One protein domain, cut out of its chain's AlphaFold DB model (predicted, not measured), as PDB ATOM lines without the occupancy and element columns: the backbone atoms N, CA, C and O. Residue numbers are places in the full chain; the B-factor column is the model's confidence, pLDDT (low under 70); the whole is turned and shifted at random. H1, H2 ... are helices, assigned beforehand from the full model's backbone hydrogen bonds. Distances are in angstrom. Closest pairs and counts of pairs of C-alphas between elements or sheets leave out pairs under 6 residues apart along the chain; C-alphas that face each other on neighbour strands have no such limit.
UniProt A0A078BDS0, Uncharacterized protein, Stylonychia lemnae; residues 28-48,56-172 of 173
ATOM      1  N   LEU A  28      10.725  66.624  31.226       56.94
ATOM      2  CA  LEU A  28      10.554  65.965  32.528       56.94
ATOM      3  C   LEU A  28       9.530  64.823  32.503       56.94
ATOM      4  O   LEU A  28       9.756  63.761  33.069       56.94
ATOM      5  N   LYS A  29       8.385  65.030  31.836       59.12
ATOM      6  CA  LYS A  29       7.299  64.033  31.808       59.12
ATOM      7  C   LYS A  29       7.703  62.708  31.142       59.12
ATOM      8  O   LYS A  29       7.379  61.670  31.708       59.12
ATOM      9  N   PRO A  30       8.407  62.704  29.991       60.34
ATOM     10  CA  PRO A  30       8.895  61.465  29.390       60.34
ATOM     11  C   PRO A  30       9.859  60.702  30.306       60.34
ATOM     12  O   PRO A  30       9.728  59.491  30.440       60.34
ATOM     13  N   GLN A  31      10.775  61.412  30.974       70.19
ATOM     14  CA  GLN A  31      11.745  60.810  31.895       70.19
ATOM     15  C   GLN A  31      11.076  60.254  33.160       70.19
ATOM     16  O   GLN A  31      11.469  59.202  33.650       70.19
ATOM     17  N   MET A  32      10.028  60.914  33.659       72.50
ATOM     18  CA  MET A  32       9.273  60.420  34.813       72.50
ATOM     19  C   MET A  32       8.480  59.154  34.520       72.50
ATOM     20  O   MET A  32       8.426  58.270  35.367       72.50
ATOM     21  N   ASN A  33       7.873  59.052  33.338       77.81
ATOM     22  CA  ASN A  33       7.172  57.829  32.961       77.81
ATOM     23  C   ASN A  33       8.142  56.647  32.866       77.81
ATOM     24  O   ASN A  33       7.818  55.565  33.331       77.81
ATOM     25  N   ASP A  34       9.341  56.867  32.323       83.00
ATOM     26  CA  ASP A  34      10.376  55.833  32.248       83.00
ATOM     27  C   ASP A  34      10.854  55.394  33.642       83.00
ATOM     28  O   ASP A  34      10.894  54.201  33.930       83.00
ATOM     29  N   LEU A  35      11.119  56.338  34.553       83.69
ATOM     30  CA  LEU A  35      11.489  56.012  35.936       83.69
ATOM     31  C   LEU A  35      10.391  55.250  36.679       83.69
ATOM     32  O   LEU A  35      10.694  54.291  37.383       83.69
ATOM     33  N   ASN A  36       9.135  55.673  36.532       83.38
ATOM     34  CA  ASN A  36       8.012  55.002  37.177       83.38
ATOM     35  C   ASN A  36       7.838  53.584  36.632       83.38
ATOM     36  O   ASN A  36       7.716  52.667  37.428       83.38
ATOM     37  N   ASN A  37       7.910  53.396  35.312       85.88
ATOM     38  CA  ASN A  37       7.820  52.069  34.703       85.88
ATOM     39  C   ASN A  37       8.986  51.168  35.134       85.88
ATOM     40  O   ASN A  37       8.795  49.982  35.361       85.88
ATOM     41  N   GLN A  38      10.205  51.707  35.242       86.25
ATOM     42  CA  GLN A  38      11.355  50.937  35.724       86.25
ATOM     43  C   GLN A  38      11.194  50.541  37.191       86.25
ATOM     44  O   GLN A  38      11.459  49.393  37.530       86.25
ATOM     45  N   LEU A  39      10.743  51.463  38.044       86.44
ATOM     46  CA  LEU A  39      10.469  51.161  39.446       86.44
ATOM     47  C   LEU A  39       9.335  50.136  39.591       86.44
ATOM     48  O   LEU A  39       9.452  49.224  40.399       86.44
ATOM     49  N   GLU A  40       8.279  50.257  38.786       86.81
ATOM     50  CA  GLU A  40       7.166  49.305  38.729       86.81
ATOM     51  C   GLU A  40       7.653  47.922  38.295       86.81
ATOM     52  O   GLU A  40       7.401  46.962  39.001       86.81
ATOM     53  N   ASN A  41       8.479  47.816  37.249       85.38
ATOM     54  CA  ASN A  41       9.075  46.539  36.838       85.38
ATOM     55  C   ASN A  41       9.956  45.908  37.932       85.38
ATOM     56  O   ASN A  41       9.981  44.686  38.070       85.38
ATOM     57  N   ILE A  42      10.694  46.723  38.695       85.38
ATOM     58  CA  ILE A  42      11.509  46.243  39.821       85.38
ATOM     59  C   ILE A  42      10.595  45.732  40.939       85.38
ATOM     60  O   ILE A  42      10.799  44.624  41.427       85.38
ATOM     61  N   PHE A  43       9.563  46.492  41.323       85.31
ATOM     62  CA  PHE A  43       8.597  46.049  42.332       85.31
ATOM     63  C   PHE A  43       7.793  44.831  41.881       85.31
ATOM     64  O   PHE A  43       7.576  43.929  42.687       85.31
ATOM     65  N   ASP A  44       7.443  44.743  40.602       82.38
ATOM     66  CA  ASP A  44       6.831  43.566  39.999       82.38
ATOM     67  C   ASP A  44       7.765  42.362  40.066       82.38
ATOM     68  O   ASP A  44       7.334  41.276  40.431       82.38
ATOM     69  N   SER A  45       9.054  42.543  39.786       77.88
ATOM     70  CA  SER A  45      10.049  41.468  39.890       77.88
ATOM     71  C   SER A  45      10.299  41.043  41.338       77.88
ATOM     72  O   SER A  45      10.676  39.903  41.586       77.88
ATOM     73  N   LEU A  46      10.067  41.932  42.307       79.62
ATOM     74  CA  LEU A  46      10.101  41.617  43.737       79.62
ATOM     75  C   LEU A  46       8.810  40.906  44.197       79.62
ATOM     76  O   LEU A  46       8.874  40.052  45.081       79.62
ATOM     77  N   SER A  47       7.657  41.200  43.580       70.81
ATOM     78  CA  SER A  47       6.330  40.693  43.970       70.81
ATOM     79  C   SER A  47       5.865  39.426  43.228       70.81
ATOM     80  O   SER A  47       5.197  38.579  43.822       70.81
ATOM     81  N   HIS A  48       6.235  39.237  41.958       63.50
ATOM     82  CA  HIS A  48       5.719  38.183  41.068       63.50
ATOM     83  C   HIS A  48       6.483  36.849  41.132       63.50
ATOM     84  O   HIS A  48       6.479  36.062  40.185       63.50
ATOM     85  N   ILE A  56       0.757  31.438  52.695       45.47
ATOM     86  CA  ILE A  56       1.207  32.567  53.532       45.47
ATOM     87  C   ILE A  56       2.183  32.201  54.673       45.47
ATOM     88  O   ILE A  56       1.743  31.955  55.796       45.47
ATOM     89  N   GLY A  57       3.494  32.284  54.426       42.53
ATOM     90  CA  GLY A  57       4.538  32.742  55.365       42.53
ATOM     91  C   GLY A  57       4.826  31.914  56.628       42.53
ATOM     92  O   GLY A  57       5.806  32.185  57.325       42.53
ATOM     93  N   LEU A  58       3.994  30.926  56.970       39.97
ATOM     94  CA  LEU A  58       4.140  30.114  58.183       39.97
ATOM     95  C   LEU A  58       5.099  28.932  57.979       39.97
ATOM     96  O   LEU A  58       5.639  28.413  58.956       39.97
ATOM     97  N   ASN A  59       5.318  28.514  56.731       40.00
ATOM     98  CA  ASN A  59       6.102  27.326  56.403       40.00
ATOM     99  C   ASN A  59       7.575  27.669  56.103       40.00
ATOM    100  O   ASN A  59       8.451  26.884  56.468       40.00
ATOM    101  N   ALA A  60       7.891  28.852  55.555       45.66
ATOM    102  CA  ALA A  60       9.276  29.357  55.511       45.66
ATOM    103  C   ALA A  60       9.838  29.595  56.914       45.66
ATOM    104  O   ALA A  60      10.958  29.179  57.207       45.66
ATOM    105  N   ALA A  61       9.027  30.148  57.825       44.38
ATOM    106  CA  ALA A  61       9.395  30.270  59.236       44.38
ATOM    107  C   ALA A  61       9.676  28.900  59.899       44.38
ATOM    108  O   ALA A  61      10.430  28.820  60.868       44.38
ATOM    109  N   GLN A  62       9.099  27.810  59.371       44.00
ATOM    110  CA  GLN A  62       9.377  26.437  59.809       44.00
ATOM    111  C   GLN A  62      10.612  25.811  59.138       44.00
ATOM    112  O   GLN A  62      11.256  24.968  59.763       44.00
ATOM    113  N   ARG A  63      11.010  26.218  57.923       49.53
ATOM    114  CA  ARG A  63      12.291  25.792  57.316       49.53
ATOM    115  C   ARG A  63      13.494  26.285  58.123       49.53
ATOM    116  O   ARG A  63      14.413  25.504  58.368       49.53
ATOM    117  N   ASP A  64      13.407  27.500  58.660       48.47
ATOM    118  CA  ASP A  64      14.352  28.063  59.639       48.47
ATOM    119  C   ASP A  64      14.465  27.237  60.941       48.47
ATOM    120  O   ASP A  64      15.404  27.405  61.725       48.47
ATOM    121  N   HIS A  65      13.519  26.325  61.193       47.19
ATOM    122  CA  HIS A  65      13.529  25.431  62.349       47.19
ATOM    123  C   HIS A  65      14.414  24.189  62.145       47.19
ATOM    124  O   HIS A  65      14.860  23.599  63.129       47.19
ATOM    125  N   ASN A  66      14.689  23.796  60.895       50.03
ATOM    126  CA  ASN A  66      15.358  22.528  60.576       50.03
ATOM    127  C   ASN A  66      16.890  22.644  60.416       50.03
ATOM    128  O   ASN A  66      17.576  21.635  60.570       50.03
ATOM    129  N   ASP A  67      17.438  23.849  60.205       51.72
ATOM    130  CA  ASP A  67      18.870  24.161  60.383       51.72
ATOM    131  C   ASP A  67      19.034  25.489  61.156       51.72
ATOM    132  O   ASP A  67      19.117  26.571  60.564       51.72
ATOM    133  N   PRO A  68      19.070  25.438  62.500       49.62
ATOM    134  CA  PRO A  68      19.016  26.626  63.347       49.62
ATOM    135  C   PRO A  68      20.259  27.528  63.266       49.62
ATOM    136  O   PRO A  68      20.217  28.634  63.807       49.62
ATOM    137  N   ASN A  69      21.350  27.093  62.621       50.25
ATOM    138  CA  ASN A  69      22.597  27.861  62.545       50.25
ATOM    139  C   ASN A  69      22.846  28.478  61.163       50.25
ATOM    140  O   ASN A  69      23.394  29.579  61.100       50.25
ATOM    141  N   GLN A  70      22.453  27.813  60.070       51.28
ATOM    142  CA  GLN A  70      22.650  28.355  58.719       51.28
ATOM    143  C   GLN A  70      21.452  29.180  58.237       51.28
ATOM    144  O   GLN A  70      21.662  30.296  57.763       51.28
ATOM    145  N   GLY A  71      20.214  28.711  58.447       58.78
ATOM    146  CA  GLY A  71      19.004  29.426  58.010       58.78
ATOM    147  C   GLY A  71      18.889  30.811  58.647       58.78
ATOM    148  O   GLY A  71      18.820  31.826  57.958       58.78
ATOM    149  N   ARG A  72      19.069  30.889  59.973       63.31
ATOM    150  CA  ARG A  72      19.022  32.160  60.717       63.31
ATOM    151  C   ARG A  72      20.074  33.174  60.278       63.31
ATOM    152  O   ARG A  72      19.790  34.368  60.276       63.31
ATOM    153  N   LEU A  73      21.288  32.723  59.955       64.81
ATOM    154  CA  LEU A  73      22.357  33.619  59.513       64.81
ATOM    155  C   LEU A  73      22.100  34.124  58.089       64.81
ATOM    156  O   LEU A  73      22.327  35.303  57.822       64.81
ATOM    157  N   VAL A  74      21.608  33.256  57.200       69.31
ATOM    158  CA  VAL A  74      21.235  33.622  55.828       69.31
ATOM    159  C   VAL A  74      20.078  34.618  55.842       69.31
ATOM    160  O   VAL A  74      20.219  35.702  55.282       69.31
ATOM    161  N   THR A  75      19.005  34.330  56.579       74.31
ATOM    162  CA  THR A  75      17.862  35.240  56.750       74.31
ATOM    163  C   THR A  75      18.281  36.559  57.397       74.31
ATOM    164  O   THR A  75      17.884  37.630  56.943       74.31
ATOM    165  N   PHE A  76      19.140  36.524  58.422       74.62
ATOM    166  CA  PHE A  76      19.678  37.744  59.030       74.62
ATOM    167  C   PHE A  76      20.456  38.592  58.019       74.62
ATOM    168  O   PHE A  76      20.270  39.809  57.968       74.62
ATOM    169  N   LYS A  77      21.317  37.963  57.211       78.94
ATOM    170  CA  LYS A  77      22.085  38.659  56.179       78.94
ATOM    171  C   LYS A  77      21.158  39.255  55.119       78.94
ATOM    172  O   LYS A  77      21.262  40.446  54.858       78.94
ATOM    173  N   ALA A  78      20.200  38.480  54.613       83.81
ATOM    174  CA  ALA A  78      19.205  38.961  53.659       83.81
ATOM    175  C   ALA A  78      18.421  40.159  54.213       83.81
ATOM    176  O   ALA A  78      18.260  41.166  53.536       83.81
ATOM    177  N   TYR A  79      18.001  40.117  55.481       86.88
ATOM    178  CA  TYR A  79      17.315  41.247  56.116       86.88
ATOM    179  C   TYR A  79      18.220  42.461  56.309       86.88
ATOM    180  O   TYR A  79      17.751  43.596  56.214       86.88
ATOM    181  N   SER A  80      19.501  42.247  56.601       84.50
ATOM    182  CA  SER A  80      20.486  43.326  56.645       84.50
ATOM    183  C   SER A  80      20.618  43.994  55.276       84.50
ATOM    184  O   SER A  80      20.582  45.222  55.208       84.50
ATOM    185  N   ASP A  81      20.702  43.203  54.207       87.56
ATOM    186  CA  ASP A  81      20.813  43.687  52.829       87.56
ATOM    187  C   ASP A  81      19.527  44.426  52.411       87.56
ATOM    188  O   ASP A  81      19.591  45.585  52.004       87.56
ATOM    189  N   ILE A  82      18.341  43.856  52.663       91.00
ATOM    190  CA  ILE A  82      17.037  44.516  52.451       91.00
ATOM    191  C   ILE A  82      16.974  45.863  53.170       91.00
ATOM    192  O   ILE A  82      16.590  46.875  52.583       91.00
ATOM    193  N   ASN A  83      17.358  45.903  54.447       90.88
ATOM    194  CA  ASN A  83      17.351  47.144  55.212       90.88
ATOM    195  C   ASN A  83      18.338  48.166  54.635       90.88
ATOM    196  O   ASN A  83      18.026  49.358  54.622       90.88
ATOM    197  N   ALA A  84      19.521  47.733  54.197       91.44
ATOM    198  CA  ALA A  84      20.515  48.608  53.590       91.44
ATOM    199  C   ALA A  84      19.981  49.231  52.295       91.44
ATOM    200  O   ALA A  84      20.008  50.456  52.162       91.44
ATOM    201  N   GLU A  85      19.414  48.421  51.398       92.56
ATOM    202  CA  GLU A  85      18.925  48.897  50.104       92.56
ATOM    203  C   GLU A  85      17.656  49.746  50.233       92.56
ATOM    204  O   GLU A  85      17.582  50.830  49.650       92.56
ATOM    205  N   ALA A  86      16.704  49.350  51.085       92.44
ATOM    206  CA  ALA A  86      15.526  50.165  51.382       92.44
ATOM    207  C   ALA A  86      15.917  51.526  51.979       92.44
ATOM    208  O   ALA A  86      15.384  52.562  51.586       92.44
ATOM    209  N   ASN A  87      16.889  51.551  52.900       93.56
ATOM    210  CA  ASN A  87      17.401  52.805  53.450       93.56
ATOM    211  C   ASN A  87      18.127  53.640  52.395       93.56
ATOM    212  O   ASN A  87      17.933  54.854  52.367       93.56
ATOM    213  N   GLY A  88      18.950  53.017  51.550       92.00
ATOM    214  CA  GLY A  88      19.670  53.679  50.465       92.00
ATOM    215  C   GLY A  88      18.709  54.369  49.503       92.00
ATOM    216  O   GLY A  88      18.806  55.582  49.301       92.00
ATOM    217  N   PHE A  89      17.713  53.630  49.013       93.31
ATOM    218  CA  PHE A  89      16.662  54.175  48.165       93.31
ATOM    219  C   PHE A  89      15.913  55.317  48.858       93.31
ATOM    220  O   PHE A  89      15.843  56.428  48.326       93.31
ATOM    221  N   CYS A  90      15.447  55.093  50.091       94.19
ATOM    222  CA  CYS A  90      14.705  56.099  50.842       94.19
ATOM    223  C   CYS A  90      15.513  57.345  51.205       94.19
ATOM    224  O   CYS A  90      14.938  58.420  51.365       94.19
ATOM    225  N   ASN A  91      16.838  57.251  51.302       94.00
ATOM    226  CA  ASN A  91      17.694  58.419  51.477       94.00
ATOM    227  C   ASN A  91      17.769  59.257  50.195       94.00
ATOM    228  O   ASN A  91      17.778  60.484  50.270       94.00
ATOM    229  N   VAL A  92      17.775  58.619  49.018       92.19
ATOM    230  CA  VAL A  92      17.764  59.331  47.732       92.19
ATOM    231  C   VAL A  92      16.428  60.040  47.513       92.19
ATOM    232  O   VAL A  92      16.420  61.223  47.158       92.19
ATOM    233  N   VAL A  93      15.305  59.356  47.756       92.56
ATOM    234  CA  VAL A  93      13.960  59.923  47.537       92.56
ATOM    235  C   VAL A  93      13.404  60.708  48.727       92.56
ATOM    236  O   VAL A  93      12.350  61.318  48.591       92.56
ATOM    237  N   GLU A  94      14.125  60.759  49.848       93.19
ATOM    238  CA  GLU A  94      13.713  61.435  51.088       93.19
ATOM    239  C   GLU A  94      12.384  60.893  51.645       93.19
ATOM    240  O   GLU A  94      11.454  61.661  51.896       93.19
ATOM    241  N   CYS A  95      12.276  59.569  51.805       90.56
ATOM    242  CA  CYS A  95      11.103  58.937  52.421       90.56
ATOM    243  C   CYS A  95      10.837  59.472  53.834       90.56
ATOM    244  O   CYS A  95      11.778  59.720  54.597       90.56
ATOM    245  N   GLU A  96       9.562  59.538  54.202       92.38
ATOM    246  CA  GLU A  96       9.132  59.639  55.596       92.38
ATOM    247  C   GLU A  96       9.363  58.306  56.333       92.38
ATOM    248  O   GLU A  96       9.500  57.247  55.714       92.38
ATOM    249  N   ASP A  97       9.415  58.342  57.668       90.50
ATOM    250  CA  ASP A  97       9.747  57.161  58.479       90.50
ATOM    251  C   ASP A  97       8.775  55.998  58.237       90.50
ATOM    252  O   ASP A  97       9.203  54.856  58.074       90.50
ATOM    253  N   PHE A  98       7.475  56.288  58.113       86.88
ATOM    254  CA  PHE A  98       6.471  55.253  57.857       86.88
ATOM    255  C   PHE A  98       6.629  54.605  56.470       86.88
ATOM    256  O   PHE A  98       6.387  53.411  56.329       86.88
ATOM    257  N   GLU A  99       7.035  55.370  55.448       89.62
ATOM    258  CA  GLU A  99       7.265  54.854  54.090       89.62
ATOM    259  C   GLU A  99       8.488  53.943  54.085       89.62
ATOM    260  O   GLU A  99       8.476  52.865  53.498       89.62
ATOM    261  N   ARG A 100       9.543  54.373  54.783       92.81
ATOM    262  CA  ARG A 100      10.796  53.636  54.918       92.81
ATOM    263  C   ARG A 100      10.596  52.317  55.652       92.81
ATOM    264  O   ARG A 100      11.081  51.289  55.189       92.81
ATOM    265  N   ASP A 101       9.931  52.348  56.800       87.94
ATOM    266  CA  ASP A 101       9.704  51.140  57.590       87.94
ATOM    267  C   ASP A 101       8.690  50.219  56.909       87.94
ATOM    268  O   ASP A 101       8.945  49.020  56.803       87.94
ATOM    269  N   GLY A 102       7.634  50.783  56.313       84.31
ATOM    270  CA  GLY A 102       6.699  50.036  55.476       84.31
ATOM    271  C   GLY A 102       7.388  49.333  54.308       84.31
ATOM    272  O   GLY A 102       7.165  48.145  54.099       84.31
ATOM    273  N   LEU A 103       8.283  50.018  53.588       89.44
ATOM    274  CA  LEU A 103       9.035  49.420  52.483       89.44
ATOM    275  C   LEU A 103       9.929  48.268  52.957       89.44
ATOM    276  O   LEU A 103       9.935  47.209  52.333       89.44
ATOM    277  N   LYS A 104      10.666  48.440  54.065       88.12
ATOM    278  CA  LYS A 104      11.495  47.360  54.632       88.12
ATOM    279  C   LYS A 104      10.654  46.134  54.957       88.12
ATOM    280  O   LYS A 104      11.081  45.017  54.685       88.12
ATOM    281  N   ASP A 105       9.499  46.334  55.576       83.31
ATOM    282  CA  ASP A 105       8.660  45.227  56.014       83.31
ATOM    283  C   ASP A 105       7.986  44.533  54.828       83.31
ATOM    284  O   ASP A 105       8.007  43.304  54.772       83.31
ATOM    285  N   THR A 106       7.521  45.285  53.826       84.44
ATOM    286  CA  THR A 106       7.044  44.720  52.554       84.44
ATOM    287  C   THR A 106       8.122  43.869  51.879       84.44
ATOM    288  O   THR A 106       7.858  42.717  51.541       84.44
ATOM    289  N   LEU A 107       9.353  44.375  51.746       88.38
ATOM    290  CA  LEU A 107      10.452  43.633  51.117       88.38
ATOM    291  C   LEU A 107      10.832  42.366  51.902       88.38
ATOM    292  O   LEU A 107      11.103  41.333  51.301       88.38
ATOM    293  N   LYS A 108      10.820  42.398  53.242       85.19
ATOM    294  CA  LYS A 108      11.052  41.188  54.060       85.19
ATOM    295  C   LYS A 108       9.944  40.156  53.875       85.19
ATOM    296  O   LYS A 108      10.228  38.962  53.839       85.19
ATOM    297  N   ILE A 109       8.687  40.597  53.781       79.94
ATOM    298  CA  ILE A 109       7.555  39.707  53.502       79.94
ATOM    299  C   ILE A 109       7.747  39.048  52.134       79.94
ATOM    300  O   ILE A 109       7.661  37.827  52.048       79.94
ATOM    301  N   GLN A 110       8.075  39.827  51.101       81.88
ATOM    302  CA  GLN A 110       8.343  39.316  49.753       81.88
ATOM    303  C   GLN A 110       9.538  38.353  49.713       81.88
ATOM    304  O   GLN A 110       9.456  37.315  49.066       81.88
ATOM    305  N   TYR A 111      10.618  38.638  50.448       84.50
ATOM    306  CA  TYR A 111      11.745  37.713  50.585       84.50
ATOM    307  C   TYR A 111      11.309  36.373  51.185       84.50
ATOM    308  O   TYR A 111      11.679  35.321  50.675       84.50
ATOM    309  N   ASN A 112      10.502  36.397  52.250       79.12
ATOM    310  CA  ASN A 112      10.009  35.163  52.855       79.12
ATOM    311  C   ASN A 112       9.104  34.385  51.895       79.12
ATOM    312  O   ASN A 112       9.203  33.165  51.849       79.12
ATOM    313  N   GLU A 113       8.261  35.068  51.117       75.31
ATOM    314  CA  GLU A 113       7.470  34.427  50.057       75.31
ATOM    315  C   GLU A 113       8.378  33.783  49.000       75.31
ATOM    316  O   GLU A 113       8.182  32.622  48.654       75.31
ATOM    317  N   ALA A 114       9.421  34.481  48.541       78.44
ATOM    318  CA  ALA A 114      10.396  33.924  47.604       78.44
ATOM    319  C   ALA A 114      11.130  32.703  48.191       78.44
ATOM    320  O   ALA A 114      11.301  31.699  47.501       78.44
ATOM    321  N   ALA A 115      11.491  32.741  49.477       78.25
ATOM    322  CA  ALA A 115      12.115  31.620  50.180       78.25
ATOM    323  C   ALA A 115      11.190  30.398  50.323       78.25
ATOM    324  O   ALA A 115      11.643  29.254  50.292       78.25
ATOM    325  N   GLU A 116       9.870  30.596  50.429       71.69
ATOM    326  CA  GLU A 116       8.906  29.483  50.389       71.69
ATOM    327  C   GLU A 116       8.902  28.755  49.039       71.69
ATOM    328  O   GLU A 116       8.551  27.572  48.984       71.69
ATOM    329  N   HIS A 117       9.336  29.428  47.976       73.12
ATOM    330  CA  HIS A 117       9.346  28.919  46.609       73.12
ATOM    331  C   HIS A 117      10.751  28.601  46.067       73.12
ATOM    332  O   HIS A 117      10.868  28.303  44.881       73.12
ATOM    333  N   ASP A 118      11.788  28.616  46.915       74.50
ATOM    334  CA  ASP A 118      13.196  28.401  46.528       74.50
ATOM    335  C   ASP A 118      13.696  29.434  45.487       74.50
ATOM    336  O   ASP A 118      14.411  29.107  44.534       74.50
ATOM    337  N   GLN A 119      13.257  30.692  45.630       77.69
ATOM    338  CA  GLN A 119      13.557  31.815  44.732       77.69
ATOM    339  C   GLN A 119      14.319  32.964  45.421       77.69
ATOM    340  O   GLN A 119      14.326  34.091  44.920       77.69
ATOM    341  N   GLU A 120      14.989  32.711  46.546       80.31
ATOM    342  CA  GLU A 120      15.735  33.724  47.309       80.31
ATOM    343  C   GLU A 120      16.754  34.469  46.441       80.31
ATOM    344  O   GLU A 120      16.819  35.696  46.472       80.31
ATOM    345  N   ASP A 121      17.509  33.739  45.617       79.56
ATOM    346  CA  ASP A 121      18.516  34.321  44.727       79.56
ATOM    347  C   ASP A 121      17.890  35.265  43.689       79.56
ATOM    348  O   ASP A 121      18.472  36.294  43.349       79.56
ATOM    349  N   GLN A 122      16.693  34.944  43.185       79.94
ATOM    350  CA  GLN A 122      15.978  35.804  42.236       79.94
ATOM    351  C   GLN A 122      15.525  37.095  42.915       79.94
ATOM    352  O   GLN A 122      15.759  38.176  42.380       79.94
ATOM    353  N   PHE A 123      14.979  36.993  44.129       87.50
ATOM    354  CA  PHE A 123      14.618  38.160  44.926       87.50
ATOM    355  C   PHE A 123      15.836  39.049  45.219       87.50
ATOM    356  O   PHE A 123      15.775  40.266  45.039       87.50
ATOM    357  N   LEU A 124      16.960  38.459  45.640       84.81
ATOM    358  CA  LEU A 124      18.184  39.205  45.945       84.81
ATOM    359  C   LEU A 124      18.777  39.879  44.696       84.81
ATOM    360  O   LEU A 124      19.260  41.005  44.795       84.81
ATOM    361  N   ASN A 125      18.674  39.260  43.518       85.62
ATOM    362  CA  ASN A 125      19.051  39.909  42.258       85.62
ATOM    363  C   ASN A 125      18.156  41.122  41.949       85.62
ATOM    364  O   ASN A 125      18.668  42.183  41.602       85.62
ATOM    365  N   SER A 126      16.837  41.014  42.145       86.56
ATOM    366  CA  SER A 126      15.914  42.152  41.996       86.56
ATOM    367  C   SER A 126      16.201  43.273  43.009       86.56
ATOM    368  O   SER A 126      16.015  44.457  42.721       86.56
ATOM    369  N   LEU A 127      16.704  42.929  44.198       89.75
ATOM    370  CA  LEU A 127      17.155  43.904  45.193       89.75
ATOM    371  C   LEU A 127      18.434  44.637  44.739       89.75
ATOM    372  O   LEU A 127      18.562  45.848  44.933       89.75
ATOM    373  N   ASP A 128      19.351  43.935  44.074       88.62
ATOM    374  CA  ASP A 128      20.521  44.538  43.429       88.62
ATOM    375  C   ASP A 128      20.127  45.460  42.257       88.62
ATOM    376  O   ASP A 128      20.757  46.502  42.050       88.62
ATOM    377  N   GLU A 129      19.063  45.136  41.518       89.31
ATOM    378  CA  GLU A 129      18.497  46.024  40.493       89.31
ATOM    379  C   GLU A 129      17.911  47.303  41.102       89.31
ATOM    380  O   GLU A 129      18.127  48.398  40.570       89.31
ATOM    381  N   LEU A 130      17.233  47.196  42.254       90.94
ATOM    382  CA  LEU A 130      16.792  48.363  43.019       90.94
ATOM    383  C   LEU A 130      17.990  49.231  43.425       90.94
ATOM    384  O   LEU A 130      17.933  50.459  43.287       90.94
ATOM    385  N   ARG A 131      19.095  48.607  43.863       92.44
ATOM    386  CA  ARG A 131      20.350  49.311  44.161       92.44
ATOM    387  C   ARG A 131      20.872  50.089  42.967       92.44
ATOM    388  O   ARG A 131      21.122  51.291  43.081       92.44
ATOM    389  N   ASP A 132      21.039  49.426  41.828       90.94
ATOM    390  CA  ASP A 132      21.535  50.065  40.607       90.94
ATOM    391  C   ASP A 132      20.627  51.221  40.167       90.94
ATOM    392  O   ASP A 132      21.104  52.316  39.840       90.94
ATOM    393  N   PHE A 133      19.309  51.020  40.253       90.62
ATOM    394  CA  PHE A 133      18.330  52.053  39.955       90.62
ATOM    395  C   PHE A 133      18.569  53.313  40.788       90.62
ATOM    396  O   PHE A 133      18.673  54.404  40.219       90.62
ATOM    397  N   TYR A 134      18.707  53.205  42.113       90.94
ATOM    398  CA  TYR A 134      18.836  54.404  42.940       90.94
ATOM    399  C   TYR A 134      20.248  54.998  42.955       90.94
ATOM    400  O   TYR A 134      20.377  56.219  43.061       90.94
ATOM    401  N   GLN A 135      21.300  54.183  42.836       90.31
ATOM    402  CA  GLN A 135      22.690  54.656  42.865       90.31
ATOM    403  C   GLN A 135      23.133  55.242  41.525       90.31
ATOM    404  O   GLN A 135      23.742  56.309  41.492       90.31
ATOM    405  N   ASN A 136      22.811  54.573  40.418       86.00
ATOM    406  CA  ASN A 136      23.373  54.913  39.115       86.00
ATOM    407  C   ASN A 136      22.384  55.660  38.228       86.00
ATOM    408  O   ASN A 136      22.782  56.604  37.553       86.00
ATOM    409  N   LYS A 137      21.095  55.309  38.243       86.50
ATOM    410  CA  LYS A 137      20.110  55.959  37.359       86.50
ATOM    411  C   LYS A 137      19.484  57.187  38.007       86.50
ATOM    412  O   LYS A 137      19.574  58.295  37.475       86.50
ATOM    413  N   LEU A 138      18.874  57.012  39.178       87.50
ATOM    414  CA  LEU A 138      18.102  58.060  39.832       87.50
ATOM    415  C   LEU A 138      18.995  59.215  40.286       87.50
ATOM    416  O   LEU A 138      18.685  60.362  39.985       87.50
ATOM    417  N   GLN A 139      20.118  58.947  40.957       85.56
ATOM    418  CA  GLN A 139      21.033  60.013  41.386       85.56
ATOM    419  C   GLN A 139      21.585  60.828  40.209       85.56
ATOM    420  O   GLN A 139      21.615  62.056  40.290       85.56
ATOM    421  N   GLN A 140      21.964  60.179  39.102       84.31
ATOM    422  CA  GLN A 140      22.421  60.883  37.898       84.31
ATOM    423  C   GLN A 140      21.314  61.742  37.293       84.31
ATOM    424  O   GLN A 140      21.563  62.878  36.886       84.31
ATOM    425  N   LEU A 141      20.084  61.229  37.254       83.19
ATOM    426  CA  LEU A 141      18.948  62.007  36.786       83.19
ATOM    427  C   LEU A 141      18.710  63.209  37.697       83.19
ATOM    428  O   LEU A 141      18.657  64.326  37.199       83.19
ATOM    429  N   LEU A 142      18.644  63.020  39.015       84.94
ATOM    430  CA  LEU A 142      18.408  64.106  39.969       84.94
ATOM    431  C   LEU A 142      19.506  65.181  39.923       84.94
ATOM    432  O   LEU A 142      19.192  66.363  40.034       84.94
ATOM    433  N   ALA A 143      20.769  64.801  39.712       83.38
ATOM    434  CA  ALA A 143      21.889  65.739  39.610       83.38
ATOM    435  C   ALA A 143      21.790  66.685  38.398       83.38
ATOM    436  O   ALA A 143      22.338  67.786  38.429       83.38
ATOM    437  N   ASN A 144      21.081  66.275  37.343       81.44
ATOM    438  CA  ASN A 144      20.946  67.029  36.096       81.44
ATOM    439  C   ASN A 144      19.674  67.897  36.028       81.44
ATOM    440  O   ASN A 144      19.419  68.523  34.997       81.44
ATOM    441  N   GLN A 145      18.866  67.939  37.092       78.81
ATOM    442  CA  GLN A 145      17.555  68.599  37.106       78.81
ATOM    443  C   GLN A 145      17.524  69.838  38.003       78.81
ATOM    444  O   GLN A 145      18.376  70.041  38.869       78.81
ATOM    445  N   THR A 146      16.510  70.687  37.816       81.69
ATOM    446  CA  THR A 146      16.297  71.829  38.716       81.69
ATOM    447  C   THR A 146      15.798  71.359  40.083       81.69
ATOM    448  O   THR A 146      15.159  70.317  40.206       81.69
ATOM    449  N   GLN A 147      16.016  72.151  41.137       79.81
ATOM    450  CA  GLN A 147      15.573  71.788  42.490       79.81
ATOM    451  C   GLN A 147      14.048  71.570  42.593       79.81
ATOM    452  O   GLN A 147      13.591  70.718  43.356       79.81
ATOM    453  N   ALA A 148      13.255  72.329  41.826       74.62
ATOM    454  CA  ALA A 148      11.802  72.166  41.785       74.62
ATOM    455  C   ALA A 148      11.404  70.816  41.165       74.62
ATOM    456  O   ALA A 148      10.541  70.121  41.702       74.62
ATOM    457  N   ASP A 149      12.084  70.432  40.086       82.31
ATOM    458  CA  ASP A 149      11.871  69.168  39.387       82.31
ATOM    459  C   ASP A 149      12.313  67.976  40.243       82.31
ATOM    460  O   ASP A 149      11.559  67.018  40.395       82.31
ATOM    461  N   VAL A 150      13.473  68.074  40.904       83.12
ATOM    462  CA  VAL A 150      13.970  67.077  41.869       83.12
ATOM    463  C   VAL A 150      12.930  66.795  42.951       83.12
ATOM    464  O   VAL A 150      12.617  65.637  43.221       83.12
ATOM    465  N   LYS A 151      12.345  67.841  43.549       85.25
ATOM    466  CA  LYS A 151      11.323  67.679  44.593       85.25
ATOM    467  C   LYS A 151      10.080  66.961  44.065       85.25
ATOM    468  O   LYS A 151       9.498  66.143  44.776       85.25
ATOM    469  N   GLN A 152       9.668  67.263  42.835       85.38
ATOM    470  CA  GLN A 152       8.528  66.607  42.206       85.38
ATOM    471  C   GLN A 152       8.815  65.130  41.909       85.38
ATOM    472  O   GLN A 152       7.983  64.292  42.252       85.38
ATOM    473  N   VAL A 153       9.984  64.812  41.342       86.06
ATOM    474  CA  VAL A 153      10.422  63.434  41.061       86.06
ATOM    475  C   VAL A 153      10.415  62.603  42.340       86.06
ATOM    476  O   VAL A 153       9.758  61.567  42.402       86.06
ATOM    477  N   LYS A 154      11.078  63.094  43.395       89.75
ATOM    478  CA  LYS A 154      11.121  62.421  44.701       89.75
ATOM    479  C   LYS A 154       9.724  62.174  45.256       89.75
ATOM    480  O   LYS A 154       9.421  61.061  45.670       89.75
ATOM    481  N   LYS A 155       8.849  63.186  45.208       89.50
ATOM    482  CA  LYS A 155       7.466  63.040  45.669       89.50
ATOM    483  C   LYS A 155       6.726  61.932  44.915       89.50
ATOM    484  O   LYS A 155       6.105  61.106  45.561       89.50
ATOM    485  N   GLN A 156       6.815  61.897  43.586       87.44
ATOM    486  CA  GLN A 156       6.126  60.882  42.783       87.44
ATOM    487  C   GLN A 156       6.613  59.463  43.100       87.44
ATOM    488  O   GLN A 156       5.796  58.554  43.207       87.44
ATOM    489  N   LEU A 157       7.919  59.281  43.309       88.44
ATOM    490  CA  LEU A 157       8.477  57.983  43.699       88.44
ATOM    491  C   LEU A 157       8.030  57.571  45.112       88.44
ATOM    492  O   LEU A 157       7.694  56.414  45.326       88.44
ATOM    493  N   ARG A 158       7.952  58.509  46.065       91.56
ATOM    494  CA  ARG A 158       7.401  58.239  47.407       91.56
ATOM    495  C   ARG A 158       5.916  57.896  47.383       91.56
ATOM    496  O   ARG A 158       5.499  56.966  48.066       91.56
ATOM    497  N   ASP A 159       5.131  58.595  46.562       88.56
ATOM    498  CA  ASP A 159       3.710  58.288  46.378       88.56
ATOM    499  C   ASP A 159       3.551  56.832  45.882       88.56
ATOM    500  O   ASP A 159       2.695  56.109  46.389       88.56
ATOM    501  N   LYS A 160       4.442  56.357  44.994       84.44
ATOM    502  CA  LYS A 160       4.499  54.948  44.566       84.44
ATOM    503  C   LYS A 160       4.863  53.972  45.679       84.44
ATOM    504  O   LYS A 160       4.177  52.971  45.840       84.44
ATOM    505  N   ILE A 161       5.875  54.275  46.491       84.25
ATOM    506  CA  ILE A 161       6.202  53.454  47.670       84.25
ATOM    507  C   ILE A 161       4.986  53.354  48.595       84.25
ATOM    508  O   ILE A 161       4.638  52.276  49.061       84.25
ATOM    509  N   THR A 162       4.315  54.478  48.841       85.50
ATOM    510  CA  THR A 162       3.116  54.517  49.677       85.50
ATOM    511  C   THR A 162       1.985  53.667  49.091       85.50
ATOM    512  O   THR A 162       1.276  53.007  49.852       85.50
ATOM    513  N   GLU A 163       1.791  53.683  47.770       85.56
ATOM    514  CA  GLU A 163       0.827  52.817  47.079       85.56
ATOM    515  C   GLU A 163       1.165  51.334  47.280       85.56
ATOM    516  O   GLU A 163       0.290  50.584  47.710       85.56
ATOM    517  N   GLU A 164       2.423  50.936  47.077       79.94
ATOM    518  CA  GLU A 164       2.885  49.553  47.260       79.94
ATOM    519  C   GLU A 164       2.744  49.067  48.704       79.94
ATOM    520  O   GLU A 164       2.157  48.016  48.972       79.94
ATOM    521  N   VAL A 165       3.210  49.867  49.668       79.06
ATOM    522  CA  VAL A 165       3.089  49.563  51.101       79.06
ATOM    523  C   VAL A 165       1.621  49.389  51.482       79.06
ATOM    524  O   VAL A 165       1.260  48.431  52.162       79.06
ATOM    525  N   LYS A 166       0.737  50.277  51.013       79.00
ATOM    526  CA  LYS A 166      -0.706  50.145  51.256       79.00
ATOM    527  C   LYS A 166      -1.298  48.928  50.557       79.00
ATOM    528  O   LYS A 166      -2.162  48.286  51.145       79.00
ATOM    529  N   GLY A 167      -0.879  48.622  49.333       74.38
ATOM    530  CA  GLY A 167      -1.327  47.448  48.589       74.38
ATOM    531  C   GLY A 167      -1.042  46.168  49.365       74.38
ATOM    532  O   GLY A 167      -1.962  45.405  49.655       74.38
ATOM    533  N   TYR A 168       0.202  46.000  49.810       66.75
ATOM    534  CA  TYR A 168       0.626  44.833  50.579       66.75
ATOM    535  C   TYR A 168      -0.031  44.731  51.960       66.75
ATOM    536  O   TYR A 168      -0.441  43.643  52.365       66.75
ATOM    537  N   LEU A 169      -0.179  45.849  52.677       64.25
ATOM    538  CA  LEU A 169      -0.807  45.849  54.002       64.25
ATOM    539  C   LEU A 169      -2.330  45.646  53.943       64.25
ATOM    540  O   LEU A 169      -2.893  45.043  54.855       64.25
ATOM    541  N   ASN A 170      -3.003  46.112  52.886       64.31
ATOM    542  CA  ASN A 170      -4.460  45.998  52.747       64.31
ATOM    543  C   ASN A 170      -4.922  44.699  52.070       64.31
ATOM    544  O   ASN A 170      -6.077  44.330  52.236       64.31
ATOM    545  N   GLN A 171      -4.073  44.004  51.304       54.81
ATOM    546  CA  GLN A 171      -4.434  42.717  50.683       54.81
ATOM    547  C   GLN A 171      -4.406  41.527  51.661       54.81
ATOM    548  O   GLN A 171      -4.866  40.443  51.306       54.81
ATOM    549  N   LYS A 172      -3.875  41.702  52.880       44.41
ATOM    550  CA  LYS A 172      -3.747  40.639  53.897       44.41
ATOM    551  C   LYS A 172      -4.505  40.906  55.212       44.41
ATOM    552  O   LYS A 172      -4.285  40.182  56.184       44.41
TER     553      LYS A 172
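Overview. This is residues 28 to 48 and 56 to 172 of the 173 residues of an uncharacterized protein of Stylonychia lemnae (UniProt A0A078BDS0). What is the shape? Five long helices, H1, H3, H4, H5 and H6, make an elongated up-and-down bundle, H6 crossing H4, with residues 65 to 70 sticking out near short H2. What makes it? It is all helix and compact: 138 printed residues with six named helices, radius of gyration of the C-alphas 16.0 A, spans 54 by 29 by 24 A.

Along the chain. Which are longest? H5 is residues 120 to 143, 33.5 A; H6 is 147 to 170, 34.2 A, its last C-alpha at (-4.460, 45.998, 52.747). The others? H1 is 28 to 47, from C-alpha (10.554, 65.965, 32.528); H2 60 to 63; H3 71 to 93; H4 97 to 116.

Arrangement. What touches H5? Among others H1, opposite ways at a shallow tilt of 15 degrees; the closest C-alphas, of Leu 46 and Phe 123, are 5.8 A apart. Which backbone O i to N i+4 pairs are within hydrogen-bond range? Every one in H1, H3, H4 and H6, and 17 of 20 in H5.

Size, cuts and confidence. Where is the cut? Residues 49 to 55 are not printed; C-alphas 48 and 56 are 14.4 A apart. Where is confidence low? In 28 residues, among them 56 to 74, pLDDT is under 70.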